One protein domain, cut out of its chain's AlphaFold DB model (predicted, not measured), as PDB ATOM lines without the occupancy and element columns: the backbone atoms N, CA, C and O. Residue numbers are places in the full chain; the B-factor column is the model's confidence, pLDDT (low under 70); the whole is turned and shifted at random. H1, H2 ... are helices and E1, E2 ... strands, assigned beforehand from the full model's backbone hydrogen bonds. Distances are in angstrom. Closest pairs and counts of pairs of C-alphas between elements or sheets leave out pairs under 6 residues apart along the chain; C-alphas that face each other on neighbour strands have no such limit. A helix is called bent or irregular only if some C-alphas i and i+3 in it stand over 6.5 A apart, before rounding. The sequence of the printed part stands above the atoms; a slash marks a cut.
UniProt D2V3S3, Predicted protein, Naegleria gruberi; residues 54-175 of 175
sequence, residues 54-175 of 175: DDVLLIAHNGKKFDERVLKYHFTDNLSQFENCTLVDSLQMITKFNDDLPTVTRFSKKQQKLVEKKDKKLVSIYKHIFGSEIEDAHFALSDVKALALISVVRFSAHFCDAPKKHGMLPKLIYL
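What this domain is: This is residues 54 to 175 of the 175 residues of the protein "Predicted protein" of Naegleria gruberi (UniProt D2V3S3). A small sheet of three parallel strands is covered on one face by the long, kinked helix H6, and H5 packs on H6. H1 and H2 make one end of the longest axis, where residues 73 to 78 stick out, and H4 with the unnamed stretch of residues 97 to 108 makes the opposite end. The printed part has 122 residues with six named helices and three named strands, in the order E1 H1 H2 E2 H3 H4 H5 H6 E3. The sheet's order is E2, E1, E3, and the class is mostly helix. The whole is compact, with a radius of gyration of the C-alphas of 15.6 A and spans of 50 by 34 by 23 A.

How they stand to each other: E1, residues 56 to 60, is the inner strand between the edge strands E2, residues 85 to 89, and E3, residues 171 to 174. E2 and E1 are parallel at 28 degrees, with N 88 and O 58 within hydrogen-bond range at 2.7 A. E1 and E3 are parallel at 21 degrees, with N 57 and O 171 at 2.8 A. E1, H1 (residues 67 to 74), H2 (residues 76 to 82) and E2 form a strand-helix-strand unit, two parallel neighbour strands with helices between, and its crossover is right-handed. H1 only grazes the sheet with residues 67 to 68; H2 is not on it. H1 and H2 are close but not clearly touching, the closest C-alphas being those of Lys 72 and Leu 79, 7.0 A apart. H3, residues 90 to 96, only grazes the sheet with residues 90 to 91. H4, residues 109 to 112, is close to but not clearly touching H5, residues 122 to 130, with the C-alphas of Gln 111 and His 128 closest at 7.8 A. H5 touches residues 143 to 150 of H6, residues 140 to 160, at a steep tilt of 62 degrees; the closest C-alphas, of Tyr 126 and Ile 150, are 6.6 A apart. H6 and the sheet make two layers, a helix on one face of a sheet, with H6 over E1 and E3 at a height over the sheet of 7.7 A. Every O i to N i+4 pair is within hydrogen-bond range in H1, H3 and H5; H6 has 14 of 17, H2 has 0 of 3 beside 2 of 4 O i to N i+3 pairs, and H4 is too short for such a pair.

Where its parts are: E1 begins at C-alpha 56 (-15.356, 31.120, -2.020) and is 12.5 A long; E2 is 12.8 A. H5 is 12.0 A long. H6 begins at C-alpha 140 (-13.581, 11.795, 0.486), is 26.2 A long and has a kink of 71 degrees near residue 154. H2 and H6 are irregular: C-alphas 77 and 80 are 8.2 A apart, and C-alphas 154 and 157 are 7.8 A apart. E3 ends at C-alpha 174 (-16.640, 21.668, 1.156).

The domain as a whole: The two C-alphas farthest apart, of Asp 77 and Ser 108, are 51.0 A apart. The printed part has no cut, and the link from H3 to H4, 12 residues, is long. The mean pLDDT of the printed part is 80.3; residues 98 to 118, 160 to 163 and 165 are under 70.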
ATOM      1  N   ASP A  54     -15.843  33.417  -8.280       86.31
ATOM      2  CA  ASP A  54     -16.612  33.975  -7.164       86.31
ATOM      3  C   ASP A  54     -15.787  33.986  -5.875       86.31
ATOM      4  O   ASP A  54     -14.802  33.261  -5.760       86.31
ATOM      5  N   ASP A  55     -16.170  34.772  -4.869       89.31
ATOM      6  CA  ASP A  55     -15.553  34.623  -3.550       89.31
ATOM      7  C   ASP A  55     -16.031  33.322  -2.899       89.31
ATOM      8  O   ASP A  55     -17.232  33.096  -2.732       89.31
ATOM      9  N   VAL A  56     -15.082  32.470  -2.515       90.44
ATOM     10  CA  VAL A  56     -15.356  31.120  -2.020       90.44
ATOM     11  C   VAL A  56     -14.854  30.957  -0.590       90.44
ATOM     12  O   VAL A  56     -13.705  31.269  -0.274       90.44
ATOM     13  N   LEU A  57     -15.682  30.378   0.278       92.00
ATOM     14  CA  LEU A  57     -15.223  29.779   1.528       92.00
ATOM     15  C   LEU A  57     -14.984  28.286   1.306       92.00
ATOM     16  O   LEU A  57     -15.928  27.516   1.121       92.00
ATOM     17  N   LEU A  58     -13.716  27.881   1.347       93.31
ATOM     18  CA  LEU A  58     -13.328  26.475   1.348       93.31
ATOM     19  C   LEU A  58     -13.463  25.944   2.775       93.31
ATOM     20  O   LEU A  58     -12.745  26.391   3.663       93.31
ATOM     21  N   ILE A  59     -14.383  25.020   3.024       94.75
ATOM     22  CA  ILE A  59     -14.652  24.481   4.358       94.75
ATOM     23  C   ILE A  59     -14.079  23.070   4.442       94.75
ATOM     24  O   ILE A  59     -14.525  22.174   3.735       94.75
ATOM     25  N   ALA A  60     -13.128  22.871   5.348       96.06
ATOM     26  CA  ALA A  60     -12.443  21.596   5.539       96.06
ATOM     27  C   ALA A  60     -12.307  21.274   7.030       96.06
ATOM     28  O   ALA A  60     -12.112  22.166   7.863       96.06
ATOM     29  N   HIS A  61     -12.389  19.995   7.394       95.31
ATOM     30  CA  HIS A  61     -12.192  19.570   8.777       95.31
ATOM     31  C   HIS A  61     -10.713  19.341   9.076       95.31
ATOM     32  O   HIS A  61     -10.110  18.436   8.518       95.31
ATOM     33  N   ASN A  62     -10.130  20.149   9.975       94.69
ATOM     34  CA  ASN A  62      -8.677  20.212  10.188       94.69
ATOM     35  C   ASN A  62      -7.913  20.710   8.937       94.69
ATOM     36  O   ASN A  62      -6.715  20.456   8.771       94.69
ATOM     37  N   GLY A  63      -8.602  21.482   8.087       94.06
ATOM     38  CA  GLY A  63      -8.121  21.904   6.772       94.06
ATOM     39  C   GLY A  63      -6.814  22.679   6.782       94.06
ATOM     40  O   GLY A  63      -5.918  22.400   5.992       94.06
ATOM     41  N   LYS A  64      -6.647  23.612   7.726       92.19
ATOM     42  CA  LYS A  64      -5.428  24.439   7.817       92.19
ATOM     43  C   LYS A  64      -4.168  23.618   8.113       92.19
ATOM     44  O   LYS A  64      -3.049  24.052   7.852       92.19
ATOM     45  N   LYS A  65      -4.320  22.428   8.707       92.19
ATOM     46  CA  LYS A  65      -3.191  21.533   9.006       92.19
ATOM     47  C   LYS A  65      -2.969  20.470   7.938       92.19
ATOM     48  O   LYS A  65      -1.856  19.944   7.878       92.19
ATOM     49  N   PHE A  66      -3.989  20.147   7.147       92.88
ATOM     50  CA  PHE A  66      -3.951  19.054   6.183       92.88
ATOM     51  C   PHE A  66      -4.237  19.546   4.762       92.88
ATOM     52  O   PHE A  66      -3.289  19.767   4.008       92.88
ATOM     53  N   ASP A  67      -5.503  19.779   4.424       93.75
ATOM     54  CA  ASP A  67      -5.978  20.109   3.075       93.75
ATOM     55  C   ASP A  67      -5.259  21.313   2.469       93.75
ATOM     56  O   ASP A  67      -4.825  21.267   1.323       93.75
ATOM     57  N   GLU A  68      -5.017  22.362   3.258       91.12
ATOM     58  CA  GLU A  68      -4.294  23.551   2.802       91.12
ATOM     59  C   GLU A  68      -2.896  23.215   2.283       91.12
ATOM     60  O   GLU A  68      -2.437  23.785   1.297       91.12
ATOM     61  N   ARG A  69      -2.200  22.288   2.948       91.06
ATOM     62  CA  ARG A  69      -0.843  21.887   2.565       91.06
ATOM     63  C   ARG A  69      -0.865  21.055   1.295       91.06
ATOM     64  O   ARG A  69      -0.009  21.260   0.441       91.06
ATOM     65  N   VAL A  70      -1.841  20.155   1.172       90.12
ATOM     66  CA  VAL A  70      -2.045  19.341  -0.034       90.12
ATOM     67  C   VAL A  70      -2.348  20.248  -1.226       90.12
ATOM     68  O   VAL A  70      -1.680  20.152  -2.255       90.12
ATOM     69  N   LEU A  71      -3.285  21.189  -1.065       88.88
ATOM     70  CA  LEU A  71      -3.625  22.166  -2.096       88.88
ATOM     71  C   LEU A  71      -2.419  23.036  -2.455       88.88
ATOM     72  O   LEU A  71      -2.067  23.123  -3.624       88.88
ATOM     73  N   LYS A  72      -1.721  23.620  -1.475       88.94
ATOM     74  CA  LYS A  72      -0.539  24.455  -1.744       88.94
ATOM     75  C   LYS A  72       0.563  23.699  -2.477       88.94
ATOM     76  O   LYS A  72       1.159  24.262  -3.382       88.94
ATOM     77  N   TYR A  73       0.807  22.442  -2.109       89.25
ATOM     78  CA  TYR A  73       1.811  21.605  -2.762       89.25
ATOM     79  C   TYR A  73       1.481  21.374  -4.240       89.25
ATOM     80  O   TYR A  73       2.332  21.564  -5.109       89.25
ATOM     81  N   HIS A  74       0.235  21.016  -4.549       87.94
ATOM     82  CA  HIS A  74      -0.149  20.692  -5.921       87.94
ATOM     83  C   HIS A  74      -0.499  21.903  -6.792       87.94
ATOM     84  O   HIS A  74      -0.383  21.830  -8.013       87.94
ATOM     85  N   PHE A  75      -0.895  23.020  -6.187       86.00
ATOM     86  CA  PHE A  75      -1.218  24.264  -6.882       86.00
ATOM     87  C   PHE A  75      -0.111  25.313  -6.755       86.00
ATOM     88  O   PHE A  75      -0.399  26.494  -6.912       86.00
ATOM     89  N   THR A  76       1.144  24.922  -6.500       81.38
ATOM     90  CA  THR A  76       2.262  25.866  -6.292       81.38
ATOM     91  C   THR A  76       2.352  26.931  -7.401       81.38
ATOM     92  O   THR A  76       2.443  28.117  -7.100       81.38
ATOM     93  N   ASP A  77       2.197  26.536  -8.670       77.12
ATOM     94  CA  ASP A  77       2.234  27.455  -9.826       77.12
ATOM     95  C   ASP A  77       0.896  28.168 -10.107       77.12
ATOM     96  O   ASP A  77       0.783  28.979 -11.021       77.12
ATOM     97  N   ASN A  78      -0.150  27.842  -9.348       72.56
ATOM     98  CA  ASN A  78      -1.531  28.276  -9.564       72.56
ATOM     99  C   ASN A  78      -2.168  28.846  -8.286       72.56
ATOM    100  O   ASN A  78      -3.392  28.879  -8.177       72.56
ATOM    101  N   LEU A  79      -1.365  29.286  -7.309       71.81
ATOM    102  CA  LEU A  79      -1.867  29.801  -6.029       71.81
ATOM    103  C   LEU A  79      -2.727  31.057  -6.187       71.81
ATOM    104  O   LEU A  79      -3.625  31.263  -5.374       71.81
ATOM    105  N   SER A  80      -2.503  31.847  -7.244       75.56
ATOM    106  CA  SER A  80      -3.334  33.013  -7.565       75.56
ATOM    107  C   SER A  80      -4.808  32.650  -7.768       75.56
ATOM    108  O   SER A  80      -5.696  33.447  -7.492       75.56
ATOM    109  N   GLN A  81      -5.093  31.405  -8.160       71.62
ATOM    110  CA  GLN A  81      -6.454  30.886  -8.283       71.62
ATOM    111  C   GLN A  81      -7.187  30.769  -6.942       71.62
ATOM    112  O   GLN A  81      -8.407  30.686  -6.924       71.62
ATOM    113  N   PHE A  82      -6.464  30.724  -5.824       79.12
ATOM    114  CA  PHE A  82      -7.059  30.705  -4.491       79.12
ATOM    115  C   PHE A  82      -7.087  32.095  -3.848       79.12
ATOM    116  O   PHE A  82      -7.417  32.200  -2.673       79.12
ATOM    117  N   GLU A  83      -6.776  33.172  -4.579       83.56
ATOM    118  CA  GLU A  83      -6.849  34.540  -4.038       83.56
ATOM    119  C   GLU A  83      -8.281  34.948  -3.667       83.56
ATOM    120  O   GLU A  83      -8.488  35.682  -2.701       83.56
ATOM    121  N   ASN A  84      -9.276  34.433  -4.393       86.12
ATOM    122  CA  ASN A  84     -10.704  34.564  -4.082       86.12
ATOM    123  C   ASN A  84     -11.204  33.508  -3.080       86.12
ATOM    124  O   ASN A  84     -12.378  33.514  -2.713       86.12
ATOM    125  N   CYS A  85     -10.340  32.597  -2.626       89.81
ATOM    126  CA  CYS A  85     -10.701  31.511  -1.728       89.81
ATOM    127  C   CYS A  85     -10.195  31.772  -0.307       89.81
ATOM    128  O   CYS A  85      -9.008  31.973  -0.067       89.81
ATOM    129  N   THR A  86     -11.082  31.670   0.678       90.69
ATOM    130  CA  THR A  86     -10.707  31.676   2.097       90.69
ATOM    131  C   THR A  86     -10.930  30.298   2.700       90.69
ATOM    132  O   THR A  86     -12.053  29.798   2.726       90.69
ATOM    133  N   LEU A  87      -9.868  29.683   3.227       92.00
ATOM    134  CA  LEU A  87      -9.973  28.399   3.916       92.00
ATOM    135  C   LEU A  87     -10.485  28.570   5.353       92.00
ATOM    136  O   LEU A  87      -9.838  29.171   6.220       92.00
ATOM    137  N   VAL A  88     -11.629  27.954   5.620       92.19
ATOM    138  CA  VAL A  88     -12.295  27.870   6.912       92.19
ATOM    139  C   VAL A  88     -12.092  26.472   7.490       92.19
ATOM    140  O   VAL A  88     -12.496  25.461   6.920       92.19
ATOM    141  N   ASP A  89     -11.462  26.413   8.662       93.00
ATOM    142  CA  ASP A  89     -11.226  25.159   9.374       93.00
ATOM    143  C   ASP A  89     -12.402  24.862  10.310       93.00
ATOM    144  O   ASP A  89     -12.557  25.502  11.358       93.00
ATOM    145  N   SER A  90     -13.226  23.879   9.945       91.88
ATOM    146  CA  SER A  90     -14.421  23.533  10.719       91.88
ATOM    147  C   SER A  90     -14.079  23.063  12.133       91.88
ATOM    148  O   SER A  90     -14.836  23.321  13.063       91.88
ATOM    149  N   LEU A  91     -12.903  22.463  12.352       90.50
ATOM    150  CA  LEU A  91     -12.454  22.048  13.683       90.50
ATOM    151  C   LEU A  91     -12.249  23.257  14.612       90.50
ATOM    152  O   LEU A  91     -12.536  23.194  15.815       90.50
ATOM    153  N   GLN A  92     -11.781  24.378  14.056       88.38
ATOM    154  CA  GLN A  92     -11.667  25.641  14.786       88.38
ATOM    155  C   GLN A  92     -13.050  26.231  15.063       88.38
ATOM    156  O   GLN A  92     -13.288  26.678  16.183       88.38
ATOM    157  N   MET A  93     -13.974  26.163  14.098       85.69
ATOM    158  CA  MET A  93     -15.359  26.614  14.287       85.69
ATOM    159  C   MET A  93     -16.057  25.840  15.404       85.69
ATOM    160  O   MET A  93     -16.582  26.450  16.325       85.69
ATOM    161  N   ILE A  94     -15.972  24.509  15.388       82.75
ATOM    162  CA  ILE A  94     -16.528  23.632  16.430       82.75
ATOM    163  C   ILE A  94     -15.991  24.015  17.812       82.75
ATOM    164  O   ILE A  94     -16.721  24.016  18.794       82.75
ATOM    165  N   THR A  95     -14.703  24.357  17.892       79.31
ATOM    166  CA  THR A  95     -14.080  24.764  19.157       79.31
ATOM    167  C   THR A  95     -14.554  26.143  19.615       79.31
ATOM    168  O   THR A  95     -14.679  26.366  20.813       79.31
ATOM    169  N   LYS A  96     -14.785  27.064  18.674       79.00
ATOM    170  CA  LYS A  96     -15.177  28.450  18.945       79.00
ATOM    171  C   LYS A  96     -16.662  28.586  19.294       79.00
ATOM    172  O   LYS A  96     -16.991  29.369  20.172       79.00
ATOM    173  N   PHE A  97     -17.523  27.826  18.626       73.56
ATOM    174  CA  PHE A  97     -18.986  27.903  18.723       73.56
ATOM    175  C   PHE A  97     -19.566  26.688  19.454       73.56
ATOM    176  O   PHE A  97     -20.615  26.160  19.097       73.56
ATOM    177  N   ASN A  98     -18.841  26.185  20.453       66.62
ATOM    178  CA  ASN A  98     -19.194  24.943  21.139       66.62
ATOM    179  C   ASN A  98     -20.539  25.038  21.893       66.62
ATOM    180  O   ASN A  98     -21.171  24.013  22.145       66.62
ATOM    181  N   ASP A  99     -20.970  26.266  22.196       60.34
ATOM    182  CA  ASP A  99     -22.174  26.582  22.968       60.34
ATOM    183  C   ASP A  99     -23.406  26.892  22.084       60.34
ATOM    184  O   ASP A  99     -24.533  26.832  22.576       60.34
ATOM    185  N   ASP A 100     -23.230  27.129  20.775       56.50
ATOM    186  CA  ASP A 100     -24.283  27.583  19.840       56.50
ATOM    187  C   ASP A 100     -25.042  26.425  19.163       56.50
ATOM    188  O   ASP A 100     -25.412  26.464  17.989       56.50
ATOM    189  N   LEU A 101     -25.297  25.346  19.902       53.19
ATOM    190  CA  LEU A 101     -26.208  24.300  19.441       53.19
ATOM    191  C   LEU A 101     -27.639  24.864  19.396       53.19
ATOM    192  O   LEU A 101     -28.153  25.251  20.448       53.19
ATOM    193  N   PRO A 102     -28.332  24.857  18.238       46.41
ATOM    194  CA  PRO A 102     -29.728  25.257  18.202       46.41
ATOM    195  C   PRO A 102     -30.530  24.379  19.167       46.41
ATOM    196  O   PRO A 102     -30.542  23.152  19.051       46.41
ATOM    197  N   THR A 103     -31.268  25.004  20.083       45.91
ATOM    198  CA  THR A 103     -32.231  24.380  21.013       45.91
ATOM    199  C   THR A 103     -33.432  23.733  20.290       45.91
ATOM    200  O   THR A 103     -34.492  23.540  20.881       45.91
ATOM    201  N   VAL A 104     -33.318  23.453  18.988       42.75
ATOM    202  CA  VAL A 104     -34.427  23.078  18.097       42.75
ATOM    203  C   VAL A 104     -34.715  21.576  18.148       42.75
ATOM    204  O   VAL A 104     -35.818  21.134  17.847       42.75
ATOM    205  N   THR A 105     -33.784  20.775  18.649       42.22
ATOM    206  CA  THR A 105     -34.033  19.379  18.998       42.22
ATOM    207  C   THR A 105     -33.925  19.234  20.507       42.22
ATOM    208  O   THR A 105     -32.948  19.654  21.124       42.22
ATOM    209  N   ARG A 106     -34.950  18.629  21.124       40.62
ATOM    210  CA  ARG A 106     -34.936  18.132  22.511       40.62
ATOM    211  C   ARG A 106     -33.869  17.036  22.663       40.62
ATOM    212  O   ARG A 106     -34.185  15.886  22.950       40.62
ATOM    213  N   PHE A 107     -32.602  17.361  22.454       49.28
ATOM    214  CA  PHE A 107     -31.510  16.518  22.884       49.28
ATOM    215  C   PHE A 107     -31.447  16.612  24.406       49.28
ATOM    216  O   PHE A 107     -31.513  17.689  25.001       49.28
ATOM    217  N   SER A 108     -31.420  15.455  25.057       48.66
ATOM    218  CA  SER A 108     -31.396  15.379  26.514       48.66
ATOM    219  C   SER A 108     -30.185  16.148  27.059       48.66
ATOM    220  O   SER A 108     -29.113  16.134  26.455       48.66
ATOM    221  N   LYS A 109     -30.294  16.751  28.252       47.75
ATOM    222  CA  LYS A 109     -29.156  17.384  28.962       47.75
ATOM    223  C   LYS A 109     -27.928  16.457  29.100       47.75
ATOM    224  O   LYS A 109     -26.825  16.923  29.357       47.75
ATOM    225  N   LYS A 110     -28.108  15.142  28.914       45.25
ATOM    226  CA  LYS A 110     -27.059  14.114  28.899       45.25
ATOM    227  C   LYS A 110     -26.245  14.093  27.592       45.25
ATOM    228  O   LYS A 110     -25.076  13.730  27.633       45.25
ATOM    229  N   GLN A 111     -26.828  14.511  26.465       50.41
ATOM    230  CA  GLN A 111     -26.140  14.669  25.177       50.41
ATOM    231  C   GLN A 111     -25.337  15.977  25.138       50.41
ATOM    232  O   GLN A 111     -24.159  15.942  24.809       50.41
ATOM    233  N   GLN A 112     -25.887  17.100  25.612       50.88
ATOM    234  CA  GLN A 112     -25.146  18.376  25.671       50.88
ATOM    235  C   GLN A 112     -23.858  18.295  26.518       50.88
ATOM    236  O   GLN A 112     -22.842  18.881  26.160       50.88
ATOM    237  N   LYS A 113     -23.854  17.493  27.593       44.22
ATOM    238  CA  LYS A 113     -22.713  17.364  28.519       44.22
ATOM    239  C   LYS A 113     -21.545  16.495  28.012       44.22
ATOM    240  O   LYS A 113     -20.512  16.429  28.669       44.22
ATOM    241  N   LEU A 114     -21.682  15.808  26.873       45.78
ATOM    242  CA  LEU A 114     -20.633  14.926  26.324       45.78
ATOM    243  C   LEU A 114     -19.620  15.650  25.424       45.78
ATOM    244  O   LEU A 114     -18.538  15.117  25.182       45.78
ATOM    245  N   VAL A 115     -19.922  16.873  24.978       50.38
ATOM    246  CA  VAL A 115     -18.992  17.691  24.176       50.38
ATOM    247  C   VAL A 115     -17.856  18.270  25.038       50.38
ATOM    248  O   VAL A 115     -16.818  18.681  24.524       50.38
ATOM    249  N   GLU A 116     -17.988  18.222  26.368       52.19
ATOM    250  CA  GLU A 116     -17.018  18.821  27.286       52.19
ATOM    251  C   GLU A 116     -15.644  18.125  27.294       52.19
ATOM    252  O   GLU A 116     -14.671  18.761  27.701       52.19
ATOM    253  N   LYS A 117     -15.482  16.877  26.806       50.50
ATOM    254  CA  LYS A 117     -14.149  16.237  26.724       50.50
ATOM    255  C   LYS A 117     -13.935  15.283  25.532       50.50
ATOM    256  O   LYS A 117     -14.274  14.107  25.581       50.50
ATOM    257  N   LYS A 118     -13.137  15.801  24.585       62.28
ATOM    258  CA  LYS A 118     -11.949  15.211  23.913       62.28
ATOM    259  C   LYS A 118     -12.017  14.707  22.475       62.28
ATOM    260  O   LYS A 118     -10.961  14.785  21.848       62.28
ATOM    261  N   ASP A 119     -13.141  14.266  21.919       74.75
ATOM    262  CA  ASP A 119     -13.108  13.761  20.537       74.75
ATOM    263  C   ASP A 119     -13.693  14.750  19.531       74.75
ATOM    264  O   ASP A 119     -14.905  14.899  19.402       74.75
ATOM    265  N   LYS A 120     -12.795  15.452  18.838       85.69
ATOM    266  CA  LYS A 120     -13.148  16.423  17.799       85.69
ATOM    267  C   LYS A 120     -13.003  15.855  16.388       85.69
ATOM    268  O   LYS A 120     -12.948  16.632  15.445       85.69
ATOM    269  N   LYS A 121     -12.892  14.532  16.239       91.19
ATOM    270  CA  LYS A 121     -12.902  13.885  14.924       91.19
ATOM    271  C   LYS A 121     -14.263  14.068  14.257       91.19
ATOM    272  O   LYS A 121     -15.294  14.000  14.928       91.19
ATOM    273  N   LEU A 122     -14.256  14.204  12.933       92.38
ATOM    274  CA  LEU A 122     -15.463  14.336  12.117       92.38
ATOM    275  C   LEU A 122     -16.500  13.244  12.423       92.38
ATOM    276  O   LEU A 122     -17.642  13.568  12.739       92.38
ATOM    277  N   VAL A 123     -16.078  11.974  12.424       93.06
ATOM    278  CA  VAL A 123     -16.928  10.808  12.738       93.06
ATOM    279  C   VAL A 123     -17.608  10.930  14.104       93.06
ATOM    280  O   VAL A 123     -18.809  10.705  14.232       93.06
ATOM    281  N   SER A 124     -16.869  11.367  15.124       90.50
ATOM    282  CA  SER A 124     -17.371  11.486  16.494       90.50
ATOM    283  C   SER A 124     -18.385  12.621  16.620       90.50
ATOM    284  O   SER A 124     -19.393  12.482  17.311       90.50
ATOM    285  N   ILE A 125     -18.156  13.725  15.905       89.25
ATOM    286  CA  ILE A 125     -19.075  14.867  15.851       89.25
ATOM    287  C   ILE A 125     -20.345  14.503  15.083       89.25
ATOM    288  O   ILE A 125     -21.443  14.797  15.555       89.25
ATOM    289  N   TYR A 126     -20.210  13.833  13.939       91.38
ATOM    290  CA  TYR A 126     -21.342  13.371  13.144       91.38
ATOM    291  C   TYR A 126     -22.237  12.436  13.963       91.38
ATOM    292  O   TYR A 126     -23.420  12.717  14.153       91.38
ATOM    293  N   LYS A 127     -21.648  11.392  14.560       89.94
ATOM    294  CA  LYS A 127     -22.356  10.444  15.427       89.94
ATOM    295  C   LYS A 127     -23.056  11.122  16.590       89.94
ATOM    296  O   LYS A 127     -24.159  10.737  16.968       89.94
ATOM    297  N   HIS A 128     -22.429  12.142  17.159       85.38
ATOM    298  CA  HIS A 128     -23.024  12.900  18.242       85.38
ATOM    299  C   HIS A 128     -24.277  13.676  17.810       85.38
ATOM    300  O   HIS A 128     -25.258  13.701  18.549       85.38
ATOM    301  N   ILE A 129     -24.245  14.308  16.633       84.75
ATOM    302  CA  ILE A 129     -25.341  15.144  16.126       84.75
ATOM    303  C   ILE A 129     -26.488  14.288  15.575       84.75
ATOM    304  O   ILE A 129     -27.649  14.571  15.862       84.75
ATOM    305  N   PHE A 130     -26.172  13.249  14.801       88.31
ATOM    306  CA  PHE A 130     -27.159  12.479  14.039       88.31
ATOM    307  C   PHE A 130     -27.516  11.129  14.674       88.31
ATOM    308  O   PHE A 130     -28.503  10.510  14.289       88.31
ATOM    309  N   GLY A 131     -26.754  10.668  15.670       88.75
ATOM    310  CA  GLY A 131     -26.992   9.388  16.342       88.75
ATOM    311  C   GLY A 131     -26.607   8.152  15.521       88.75
ATOM    312  O   GLY A 131     -26.849   7.037  15.979       88.75
ATOM    313  N   SER A 132     -25.997   8.332  14.346       91.38
ATOM    314  CA  SER A 132     -25.571   7.273  13.423       91.38
ATOM    315  C   SER A 132     -24.113   7.450  12.987       91.38
ATOM    316  O   SER A 132     -23.540   8.527  13.129       91.38
ATOM    317  N   GLU A 133     -23.500   6.392  12.460       95.12
ATOM    318  CA  GLU A 133     -22.166   6.477  11.852       95.12
ATOM    319  C   GLU A 133     -22.229   7.128  10.458       95.12
ATOM    320  O   GLU A 133     -23.296   7.182   9.841       95.12
ATOM    321  N   ILE A 134     -21.084   7.613   9.968       95.12
ATOM    322  CA  ILE A 134     -20.932   8.041   8.571       95.12
ATOM    323  C   ILE A 134     -20.822   6.779   7.707       95.12
ATOM    324  O   ILE A 134     -19.941   5.949   7.932       95.12
ATOM    325  N   GLU A 135     -21.714   6.639   6.730       93.00
ATOM    326  CA  GLU A 135     -21.621   5.596   5.705       93.00
ATOM    327  C   GLU A 135     -20.381   5.835   4.832       93.00
ATOM    328  O   GLU A 135     -20.138   6.961   4.398       93.00
ATOM    329  N   ASP A 136     -19.576   4.792   4.611       92.06
ATOM    330  CA  ASP A 136     -18.300   4.871   3.889       92.06
ATOM    331  C   ASP A 136     -17.344   5.942   4.449       92.06
ATOM    332  O   ASP A 136     -16.728   6.714   3.710       92.06
ATOM    333  N   ALA A 137     -17.219   6.014   5.778       92.62
ATOM    334  CA  ALA A 137     -16.233   6.877   6.425       92.62
ATOM    335  C   ALA A 137     -14.829   6.662   5.829       92.62
ATOM    336  O   ALA A 137     -14.452   5.532   5.518       92.62
ATOM    337  N   HIS A 138     -14.051   7.745   5.712       89.75
ATOM    338  CA  HIS A 138     -12.742   7.785   5.038       89.75
ATOM    339  C   HIS A 138     -12.786   7.780   3.503       89.75
ATOM    340  O   HIS A 138     -11.732   7.879   2.867       89.75
ATOM    341  N   PHE A 139     -13.974   7.751   2.895       92.56
ATOM    342  CA  PHE A 139     -14.144   8.149   1.502       92.56
ATOM    343  C   PHE A 139     -14.366   9.657   1.427       92.56
ATOM    344  O   PHE A 139     -15.258  10.199   2.079       92.56
ATOM    345  N   ALA A 140     -13.589  10.333   0.575       92.62
ATOM    346  CA  ALA A 140     -13.581  11.795   0.486       92.62
ATOM    347  C   ALA A 140     -14.989  12.390   0.301       92.62
ATOM    348  O   ALA A 140     -15.358  13.337   0.985       92.62
ATOM    349  N   LEU A 141     -15.814  11.806  -0.576       94.25
ATOM    350  CA  LEU A 141     -17.168  12.312  -0.814       94.25
ATOM    351  C   LEU A 141     -18.091  12.132   0.403       94.25
ATOM    352  O   LEU A 141     -18.897  13.018   0.686       94.25
ATOM    353  N   SER A 142     -17.991  11.007   1.109       95.12
ATOM    354  CA  SER A 142     -18.799  10.731   2.300       95.12
ATOM    355  C   SER A 142     -18.415  11.649   3.457       95.12
ATOM    356  O   SER A 142     -19.293  12.247   4.083       95.12
ATOM    357  N   ASP A 143     -17.114  11.856   3.671       95.88
ATOM    358  CA  ASP A 143     -16.600  12.787   4.676       95.88
ATOM    359  C   ASP A 143     -17.014  14.240   4.355       95.88
ATOM    360  O   ASP A 143     -17.493  14.958   5.237       95.88
ATOM    361  N   VAL A 144     -16.956  14.655   3.083       96.31
ATOM    362  CA  VAL A 144     -17.442  15.970   2.614       96.31
ATOM    363  C   VAL A 144     -18.932  16.156   2.883       96.31
ATOM    364  O   VAL A 144     -19.346  17.197   3.399       96.31
ATOM    365  N   LYS A 145     -19.760  15.158   2.555       95.31
ATOM    366  CA  LYS A 145     -21.209  15.207   2.804       95.31
ATOM    367  C   LYS A 145     -21.510  15.296   4.297       95.31
ATOM    368  O   LYS A 145     -22.343  16.102   4.710       95.31
ATOM    369  N   ALA A 146     -20.813  14.507   5.113       95.75
ATOM    370  CA  ALA A 146     -20.942  14.557   6.561       95.75
ATOM    371  C   ALA A 146     -20.567  15.940   7.112       95.75
ATOM    372  O   ALA A 146     -21.294  16.494   7.937       95.75
ATOM    373  N   LEU A 147     -19.476  16.532   6.617       95.50
ATOM    374  CA  LEU A 147     -19.053  17.874   7.001       95.50
ATOM    375  C   LEU A 147     -20.078  18.943   6.596       95.50
ATOM    376  O   LEU A 147     -20.400  19.805   7.413       95.50
ATOM    377  N   ALA A 148     -20.630  18.866   5.385       93.94
ATOM    378  CA  ALA A 148     -21.684  19.769   4.927       93.94
ATOM    379  C   ALA A 148     -22.923  19.705   5.835       93.94
ATOM    380  O   ALA A 148     -23.418  20.741   6.280       93.94
ATOM    381  N   LEU A 149     -23.372  18.498   6.196       92.38
ATOM    382  CA  LEU A 149     -24.502  18.302   7.111       92.38
ATOM    383  C   LEU A 149     -24.229  18.874   8.508       92.38
ATOM    384  O   LEU A 149     -25.077  19.578   9.059       92.38
ATOM    385  N   ILE A 150     -23.045  18.615   9.075       90.25
ATOM    386  CA  ILE A 150     -22.636  19.196  10.365       90.25
ATOM    387  C   ILE A 150     -22.691  20.723  10.293       90.25
ATOM    388  O   ILE A 150     -23.229  21.368  11.195       90.25
ATOM    389  N   SER A 151     -22.161  21.298   9.216       89.00
ATOM    390  CA  SER A 151     -22.102  22.741   9.029       89.00
ATOM    391  C   SER A 151     -23.469  23.389   8.854       89.00
ATOM    392  O   SER A 151     -23.706  24.444   9.435       89.00
ATOM    393  N   VAL A 152     -24.404  22.757   8.143       87.12
ATOM    394  CA  VAL A 152     -25.790  23.244   8.044       87.12
ATOM    395  C   VAL A 152     -26.459  23.273   9.419       87.12
ATOM    396  O   VAL A 152     -27.090  24.268   9.779       87.12
ATOM    397  N   VAL A 153     -26.288  22.212  10.211       85.00
ATOM    398  CA  VAL A 153     -26.925  22.094  11.531       85.00
ATOM    399  C   VAL A 153     -26.306  23.039  12.561       85.00
ATOM    400  O   VAL A 153     -27.025  23.543  13.422       85.00
ATOM    401  N   ARG A 154     -24.988  23.272  12.510       81.69
ATOM    402  CA  ARG A 154     -24.277  24.028  13.556       81.69
ATOM    403  C   ARG A 154     -23.856  25.436  13.186       81.69
ATOM    404  O   ARG A 154     -23.727  26.264  14.075       81.69
ATOM    405  N   PHE A 155     -23.582  25.699  11.917       80.94
ATOM    406  CA  PHE A 155     -22.880  26.916  11.505       80.94
ATOM    407  C   PHE A 155     -23.648  27.760  10.493       80.94
ATOM    408  O   PHE A 155     -23.173  28.839  10.150       80.94
ATOM    409  N   SER A 156     -24.831  27.324  10.047       75.50
ATOM    410  CA  SER A 156     -25.658  28.055   9.075       75.50
ATOM    411  C   SER A 156     -25.867  29.522   9.459       75.50
ATOM    412  O   SER A 156     -25.624  30.396   8.632       75.50
ATOM    413  N   ALA A 157     -26.204  29.804  10.722       72.56
ATOM    414  CA  ALA A 157     -26.365  31.173  11.214       72.56
ATOM    415  C   ALA A 157     -25.074  32.006  11.090       72.56
ATOM    416  O   ALA A 157     -25.119  33.159  10.678       72.56
ATOM    417  N   HIS A 158     -23.912  31.410  11.364       75.81
ATOM    418  CA  HIS A 158     -22.626  32.110  11.305       75.81
ATOM    419  C   HIS A 158     -22.126  32.351   9.877       75.81
ATOM    420  O   HIS A 158     -21.351  33.279   9.654       75.81
ATOM    421  N   PHE A 159     -22.546  31.541   8.899       73.62
ATOM    422  CA  PHE A 159     -22.232  31.801   7.491       73.62
ATOM    423  C   PHE A 159     -23.051  32.962   6.920       73.62
ATOM    424  O   PHE A 159     -22.555  33.672   6.049       73.62
ATOM    425  N   CYS A 160     -24.262  33.212   7.432       67.62
ATOM    426  CA  CYS A 160     -25.055  34.385   7.047       67.62
ATOM    427  C   CYS A 160     -24.406  35.715   7.467       67.62
ATOM    428  O   CYS A 160     -24.620  36.731   6.803       67.62
ATOM    429  N   ASP A 161     -23.585  35.686   8.520       69.44
ATOM    430  CA  ASP A 161     -22.837  36.837   9.035       69.44
ATOM    431  C   ASP A 161     -21.462  37.011   8.367       69.44
ATOM    432  O   ASP A 161     -20.708  37.929   8.707       69.44
ATOM    433  N   ALA A 162     -21.102  36.133   7.422       68.94
ATOM    434  CA  ALA A 162     -19.837  36.236   6.712       68.94
ATOM    435  C   ALA A 162     -19.757  37.567   5.933       68.94
ATOM    436  O   ALA A 162     -20.764  38.019   5.372       68.94
ATOM    437  N   PRO A 163     -18.569  38.203   5.863       66.06
ATOM    438  CA  PRO A 163     -18.391  39.440   5.115       66.06
ATOM    439  C   PRO A 163     -18.855  39.270   3.668       66.06
ATOM    440  O   PRO A 163     -18.348  38.420   2.939       66.06
ATOM    441  N   LYS A 164     -19.819  40.094   3.254       72.50
ATOM    442  CA  LYS A 164     -20.321  40.109   1.881       72.50
ATOM    443  C   LYS A 164     -19.399  40.956   1.023       72.50
ATOM    444  O   LYS A 164     -19.235  42.148   1.291       72.50
ATOM    445  N   LYS A 165     -18.844  40.380  -0.038       68.88
ATOM    446  CA  LYS A 165     -18.186  41.166  -1.085       68.88
ATOM    447  C   LYS A 165     -19.222  41.484  -2.154       68.88
ATOM    448  O   LYS A 165     -20.031  40.638  -2.518       68.88
ATOM    449  N   HIS A 166     -19.265  42.739  -2.594       71.31
ATOM    450  CA  HIS A 166     -20.248  43.213  -3.580       71.31
ATOM    451  C   HIS A 166     -21.723  42.917  -3.218       71.31
ATOM    452  O   HIS A 166     -22.573  42.816  -4.094       71.31
ATOM    453  N   GLY A 167     -22.041  42.787  -1.923       73.00
ATOM    454  CA  GLY A 167     -23.398  42.499  -1.446       73.00
ATOM    455  C   GLY A 167     -23.837  41.034  -1.554       73.00
ATOM    456  O   GLY A 167     -24.937  40.718  -1.099       73.00
ATOM    457  N   MET A 168     -22.992  40.139  -2.076       74.19
ATOM    458  CA  MET A 168     -23.275  38.706  -2.174       74.19
ATOM    459  C   MET A 168     -22.612  37.928  -1.035       74.19
ATOM    460  O   MET A 168     -21.548  38.308  -0.540       74.19
ATOM    461  N   LEU A 169     -23.267  36.852  -0.593       80.62
ATOM    462  CA  LEU A 169     -22.640  35.883   0.303       80.62
ATOM    463  C   LEU A 169     -21.605  35.069  -0.483       80.62
ATOM    464  O   LEU A 169     -21.823  34.808  -1.667       80.62
ATOM    465  N   PRO A 170     -20.496  34.669   0.151       85.75
ATOM    466  CA  PRO A 170     -19.513  33.833  -0.513       85.75
ATOM    467  C   PRO A 170     -20.079  32.434  -0.779       85.75
ATOM    468  O   PRO A 170     -20.825  31.882   0.035       85.75
ATOM    469  N   LYS A 171     -19.656  31.837  -1.892       90.06
ATOM    470  CA  LYS A 171     -19.959  30.450  -2.249       90.06
ATOM    471  C   LYS A 171     -19.307  29.506  -1.236       90.06
ATOM    472  O   LYS A 171     -18.132  29.661  -0.902       90.06
ATOM    473  N   LEU A 172     -20.044  28.515  -0.736       91.50
ATOM    474  CA  LEU A 172     -19.529  27.557   0.250       91.50
ATOM    475  C   LEU A 172     -19.128  26.253  -0.444       91.50
ATOM    476  O   LEU A 172     -19.988  25.509  -0.912       91.50
ATOM    477  N   ILE A 173     -17.828  25.955  -0.468       92.56
ATOM    478  CA  ILE A 173     -17.299  24.718  -1.049       92.56
ATOM    479  C   ILE A 173     -16.656  23.867   0.040       92.56
ATOM    480  O   ILE A 173     -15.705  24.277   0.693       92.56
ATOM    481  N   TYR A 174     -17.150  22.645   0.198       94.00
ATOM    482  CA  TYR A 174     -16.640  21.668   1.156       94.00
ATOM    483  C   TYR A 174     -15.564  20.777   0.531       94.00
ATOM    484  O   TYR A 174     -15.768  20.292  -0.594       94.00
ATOM    485  N   LEU A 175     -14.467  20.579   1.268       90.69
ATOM    486  CA  LEU A 175     -13.300  19.762   0.914       90.69
ATOM    487  C   LEU A 175     -13.222  18.486   1.752       90.69
ATOM    488  O   LEU A 175     -13.588  18.551   2.953       90.69
TER     489      LEU A 175